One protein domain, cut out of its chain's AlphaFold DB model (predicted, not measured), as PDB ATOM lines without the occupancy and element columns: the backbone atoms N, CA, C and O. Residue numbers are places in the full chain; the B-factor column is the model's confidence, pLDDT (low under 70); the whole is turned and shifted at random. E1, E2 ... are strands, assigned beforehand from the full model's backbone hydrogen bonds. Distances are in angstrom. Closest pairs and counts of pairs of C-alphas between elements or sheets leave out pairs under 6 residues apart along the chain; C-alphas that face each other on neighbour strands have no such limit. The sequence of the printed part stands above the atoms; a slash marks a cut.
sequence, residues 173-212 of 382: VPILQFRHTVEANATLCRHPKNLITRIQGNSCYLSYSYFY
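What this domain is: This is residues 173 to 212 of the 382 residues of an uncharacterized protein of Aphanomyces astaci (UniProt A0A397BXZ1). Two long strands, E1 and E3, lie side by side as a strongly twisted ribbon, and a short third strand, E2, sits slantwise beside residues 203 to 207 of E3, on the side away from E1. A wide loop, residues 182 to 196, swings away from the end of E1 and comes back to E2, which then turns tightly into E3. The printed part has 40 residues with no named helix and three named strands, E1, E2 and E3 along the chain; they form one antiparallel sheet in the order E1, E3, E2, and the class is all strand. The whole is only just compact, close to loose, with a radius of gyration of the C-alphas of 10.4 A, and it is elongated, spanning 35 by 20 by 14 A.

How they stand to each other: Start at Val 173, where E1, residues 173 to 181, begins as an edge strand of the sheet. Its neighbour is the inner strand E3, residues 203 to 211, antiparallel to it at 160 degrees between their directions. Look at the C-alphas of 174 and 209, which face each other 4.3 A apart, and at those of 181 and 203, also 4.3 A apart. Along this pair N 175 and O 208 are within hydrogen-bond range at 2.7 A, as are N 204 and O 180 at 2.8 A. The other edge strand is E2, residues 197 to 200, antiparallel to E3 at 122 degrees; the two form a hairpin. The C-alphas of 206 and 197 face each other 4.5 A apart, and N 198 and O 205 are within hydrogen-bond range at 2.8 A. The closest C-alphas of E1 and E2 are those of Leu 176 and Arg 198, 7.9 A apart.

Where its parts are: Find C-alpha 173 at (8.213, -48.764, -117.310); from there E1 runs 22.9 A to C-alpha 181 at (14.604, -70.435, -113.353). Read on past residues 182 to 196 to E2, four residues from Thr 197 to Gln 200. After residues 201 and 202, E3 runs 24.3 A from Ser 203 to Phe 211, whose C-alpha is at (9.792, -44.948, -122.304).

The domain as a whole: The two C-alphas farthest apart are those of Asn 185 and Tyr 212, at 34.8 A, while those of Val 173 and Tyr 212, the first and last printed, are 7.3 A apart. The printed part has no cut. The link from E1 to E2 is long, with 15 residues, and the link from E2 to E3 is tight, with 2. The mean pLDDT of the printed part is 80.9, and one printed residue, 210, is under 70.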
ATOM      1  N   VAL A 173       8.866 -47.608-117.916       76.44
ATOM      2  CA  VAL A 173       8.213 -48.764-117.310       76.44
ATOM      3  C   VAL A 173       9.041 -49.996-117.671       76.44
ATOM      4  O   VAL A 173       9.093 -50.364-118.848       76.44
ATOM      5  N   PRO A 174       9.705 -50.649-116.699       76.50
ATOM      6  CA  PRO A 174      10.402 -51.893-116.963       76.50
ATOM      7  C   PRO A 174       9.391 -53.039-117.113       76.50
ATOM      8  O   PRO A 174       8.685 -53.396-116.170       76.50
ATOM      9  N   ILE A 175       9.338 -53.643-118.293       81.75
ATOM     10  CA  ILE A 175       8.611 -54.872-118.593       81.75
ATOM     11  C   ILE A 175       9.558 -56.050-118.358       81.75
ATOM     12  O   ILE A 175      10.611 -56.167-118.986       81.75
ATOM     13  N   LEU A 176       9.170 -56.936-117.442       83.38
ATOM     14  CA  LEU A 176       9.930 -58.128-117.081       83.38
ATOM     15  C   LEU A 176       9.340 -59.344-117.797       83.38
ATOM     16  O   LEU A 176       8.238 -59.787-117.480       83.38
ATOM     17  N   GLN A 177      10.079 -59.911-118.748       83.56
ATOM     18  CA  GLN A 177       9.689 -61.146-119.424       83.56
ATOM     19  C   GLN A 177      10.389 -62.342-118.782       83.56
ATOM     20  O   GLN A 177      11.616 -62.438-118.814       83.56
ATOM     21  N   PHE A 178       9.614 -63.279-118.231       84.88
ATOM     22  CA  PHE A 178      10.162 -64.512-117.664       84.88
ATOM     23  C   PHE A 178      10.919 -65.317-118.730       84.88
ATOM     24  O   PHE A 178      10.424 -65.507-119.845       84.88
ATOM     25  N   ARG A 179      12.121 -65.795-118.388       84.50
ATOM     26  CA  ARG A 179      12.961 -66.601-119.283       84.50
ATOM     27  C   ARG A 179      13.096 -68.034-118.782       84.50
ATOM     28  O   ARG A 179      12.686 -68.962-119.467       84.50
ATOM     29  N   HIS A 180      13.718 -68.202-117.621       83.62
ATOM     30  CA  HIS A 180      13.982 -69.498-117.002       83.62
ATOM     31  C   HIS A 180      14.285 -69.315-115.515       83.62
ATOM     32  O   HIS A 180      14.607 -68.213-115.063       83.62
ATOM     33  N   THR A 181      14.195 -70.402-114.758       85.00
ATOM     34  CA  THR A 181      14.604 -70.435-113.353       85.00
ATOM     35  C   THR A 181      16.111 -70.613-113.225       85.00
ATOM     36  O   THR A 181      16.731 -71.296-114.036       85.00
ATOM     37  N   VAL A 182      16.691 -70.016-112.192       84.62
ATOM     38  CA  VAL A 182      18.131 -70.001-111.922       84.62
ATOM     39  C   VAL A 182      18.412 -70.746-110.619       84.62
ATOM     40  O   VAL A 182      17.564 -70.777-109.723       84.62
ATOM     41  N   GLU A 183      19.592 -71.353-110.509       84.06
ATOM     42  CA  GLU A 183      20.050 -71.992-109.271       84.06
ATOM     43  C   GLU A 183      20.175 -70.982-108.122       84.06
ATOM     44  O   GLU A 183      20.449 -69.801-108.340       84.06
ATOM     45  N   ALA A 184      20.007 -71.458-106.884       77.31
ATOM     46  CA  ALA A 184      19.862 -70.625-105.684       77.31
ATOM     47  C   ALA A 184      21.044 -69.671-105.389       77.31
ATOM     48  O   ALA A 184      20.872 -68.723-104.630       77.31
ATOM     49  N   ASN A 185      22.213 -69.881-106.007       77.75
ATOM     50  CA  ASN A 185      23.424 -69.072-105.802       77.75
ATOM     51  C   ASN A 185      23.856 -68.271-107.044       77.75
ATOM     52  O   ASN A 185      24.934 -67.674-107.056       77.75
ATOM     53  N   ALA A 186      23.055 -68.264-108.109       76.50
ATOM     54  CA  ALA A 186      23.402 -67.550-109.327       76.50
ATOM     55  C   ALA A 186      23.093 -66.049-109.194       76.50
ATOM     56  O   ALA A 186      21.943 -65.637-109.068       76.50
ATOM     57  N   THR A 187      24.133 -65.219-109.264       77.62
ATOM     58  CA  THR A 187      24.032 -63.751-109.158       77.62
ATOM     59  C   THR A 187      23.935 -63.049-110.510       77.62
ATOM     60  O   THR A 187      23.606 -61.865-110.569       77.62
ATOM     61  N   LEU A 188      24.199 -63.765-111.607       79.19
ATOM     62  CA  LEU A 188      24.210 -63.211-112.955       79.19
ATOM     63  C   LEU A 188      23.524 -64.156-113.936       79.19
ATOM     64  O   LEU A 188      23.913 -65.310-114.088       79.19
ATOM     65  N   CYS A 189      22.552 -63.626-114.668       80.25
ATOM     66  CA  CYS A 189      21.909 -64.340-115.760       80.25
ATOM     67  C   CYS A 189      22.289 -63.700-117.088       80.25
ATOM     68  O   CYS A 189      21.760 -62.651-117.440       80.25
ATOM     69  N   ARG A 190      23.202 -64.304-117.848       79.31
ATOM     70  CA  ARG A 190      23.642 -63.725-119.123       79.31
ATOM     71  C   ARG A 190      22.685 -64.106-120.247       79.31
ATOM     72  O   ARG A 190      22.439 -65.285-120.487       79.31
ATOM     73  N   HIS A 191      22.176 -63.114-120.970       80.19
ATOM     74  CA  HIS A 191      21.493 -63.374-122.231       80.19
ATOM     75  C   HIS A 191      22.543 -63.615-123.338       80.19
ATOM     76  O   HIS A 191      23.514 -62.861-123.400       80.19
ATOM     77  N   PRO A 192      22.367 -64.581-124.263       78.25
ATOM     78  CA  PRO A 192      23.338 -64.876-125.332       78.25
ATOM     79  C   PRO A 192      23.608 -63.704-126.292       78.25
ATOM     80  O   PRO A 192      24.610 -63.695-126.994       78.25
ATOM     81  N   LYS A 193      22.727 -62.697-126.302       79.06
ATOM     82  CA  LYS A 193      22.895 -61.425-127.030       79.06
ATOM     83  C   LYS A 193      23.323 -60.243-126.139       79.06
ATOM     84  O   LYS A 193      23.149 -59.107-126.549       79.06
ATOM     85  N   ASN A 194      23.802 -60.488-124.913       79.62
ATOM     86  CA  ASN A 194      24.160 -59.457-123.920       79.62
ATOM     87  C   ASN A 194      23.056 -58.409-123.648       79.62
ATOM     88  O   ASN A 194      23.343 -57.249-123.382       79.62
ATOM     89  N   LEU A 195      21.788 -58.824-123.702       80.00
ATOM     90  CA  LEU A 195      20.650 -57.979-123.326       80.00
ATOM     91  C   LEU A 195      20.551 -57.835-121.797       80.00
ATOM     92  O   LEU A 195      20.968 -58.735-121.064       80.00
ATOM     93  N   ILE A 196      19.967 -56.724-121.332       82.00
ATOM     94  CA  ILE A 196      19.805 -56.404-119.907       82.00
ATOM     95  C   ILE A 196      18.821 -57.387-119.259       82.00
ATOM     96  O   ILE A 196      17.646 -57.465-119.618       82.00
ATOM     97  N   THR A 197      19.294 -58.138-118.275       84.75
ATOM     98  CA  THR A 197      18.506 -59.114-117.514       84.75
ATOM     99  C   THR A 197      18.440 -58.706-116.051       84.75
ATOM    100  O   THR A 197      19.348 -58.074-115.511       84.75
ATOM    101  N   ARG A 198      17.346 -59.073-115.387       83.81
ATOM    102  CA  ARG A 198      17.126 -58.817-113.967       83.81
ATOM    103  C   ARG A 198      16.732 -60.116-113.282       83.81
ATOM    104  O   ARG A 198      15.874 -60.849-113.770       83.81
ATOM    105  N   ILE A 199      17.366 -60.404-112.152       84.19
ATOM    106  CA  ILE A 199      17.025 -61.559-111.321       84.19
ATOM    107  C   ILE A 199      15.997 -61.107-110.288       84.19
ATOM    108  O   ILE A 199      16.199 -60.100-109.608       84.19
ATOM    109  N   GLN A 200      14.892 -61.842-110.180       84.81
ATOM    110  CA  GLN A 200      13.888 -61.634-109.141       84.81
ATOM    111  C   GLN A 200      13.538 -62.996-108.528       84.81
ATOM    112  O   GLN A 200      12.867 -63.820-109.151       84.81
ATOM    113  N   GLY A 201      14.053 -63.256-107.322       85.19
ATOM    114  CA  GLY A 201      14.016 -64.585-106.697       85.19
ATOM    115  C   GLY A 201      14.862 -65.604-107.472       85.19
ATOM    116  O   GLY A 201      15.941 -65.269-107.950       85.19
ATOM    117  N   ASN A 202      14.349 -66.824-107.664       85.69
ATOM    118  CA  ASN A 202      14.997 -67.883-108.460       85.69
ATOM    119  C   ASN A 202      14.637 -67.818-109.955       85.69
ATOM    120  O   ASN A 202      14.652 -68.833-110.646       85.69
ATOM    121  N   SER A 203      14.229 -66.659-110.467       87.69
ATOM    122  CA  SER A 203      13.779 -66.505-111.853       87.69
ATOM    123  C   SER A 203      14.553 -65.403-112.566       87.69
ATOM    124  O   SER A 203      14.687 -64.283-112.067       87.69
ATOM    125  N   CYS A 204      15.061 -65.739-113.748       87.44
ATOM    126  CA  CYS A 204      15.697 -64.813-114.667       87.44
ATOM    127  C   CYS A 204      14.633 -64.157-115.542       87.44
ATOM    128  O   CYS A 204      13.932 -64.837-116.305       87.44
ATOM    129  N   TYR A 205      14.555 -62.832-115.459       87.06
ATOM    130  CA  TYR A 205      13.722 -62.012-116.320       87.06
ATOM    131  C   TYR A 205      14.592 -61.233-117.298       87.06
ATOM    132  O   TYR A 205      15.653 -60.707-116.959       87.06
ATOM    133  N   LEU A 206      14.117 -61.133-118.529       85.38
ATOM    134  CA  LEU A 206      14.629 -60.184-119.501       85.38
ATOM    135  C   LEU A 206      13.947 -58.839-119.233       85.38
ATOM    136  O   LEU A 206      12.718 -58.782-119.184       85.38
ATOM    137  N   SER A 207      14.739 -57.797-118.979       81.81
ATOM    138  CA  SER A 207      14.230 -56.479-118.604       81.81
ATOM    139  C   SER A 207      14.217 -55.579-119.827       81.81
ATOM    140  O   SER A 207      15.267 -55.249-120.371       81.81
ATOM    141  N   TYR A 208      13.027 -55.150-120.220       74.75
ATOM    142  CA  TYR A 208      12.816 -54.174-121.279       74.75
ATOM    143  C   TYR A 208      12.320 -52.874-120.666       74.75
ATOM    144  O   TYR A 208      11.413 -52.916-119.851       74.75
ATOM    145  N   SER A 209      12.869 -51.727-121.041       72.50
ATOM    146  CA  SER A 209      12.397 -50.433-120.536       72.50
ATOM    147  C   SER A 209      11.560 -49.752-121.610       72.50
ATOM    148  O   SER A 209      12.085 -49.432-122.671       72.50
ATOM    149  N   TYR A 210      10.268 -49.540-121.352       69.75
ATOM    150  CA  TYR A 210       9.410 -48.740-122.225       69.75
ATOM    151  C   TYR A 210       9.405 -47.293-121.746       69.75
ATOM    152  O   TYR A 210       8.918 -47.015-120.650       69.75
ATOM    153  N   PHE A 211       9.938 -46.378-122.548       71.50
ATOM    154  CA  PHE A 211       9.792 -44.948-122.304       71.50
ATOM    155  C   PHE A 211       8.376 -44.541-122.712       71.50
ATOM    156  O   PHE A 211       8.024 -44.628-123.883       71.50
ATOM    157  N   TYR A 212       7.549 -44.117-121.756       72.38
ATOM    158  CA  TYR A 212       6.188 -43.648-122.063       72.38
ATOM    159  C   TYR A 212       6.168 -42.236-122.668       72.38
ATOM    160  O   TYR A 212       5.099 -41.686-122.925       72.38
TER     161      TYR A 212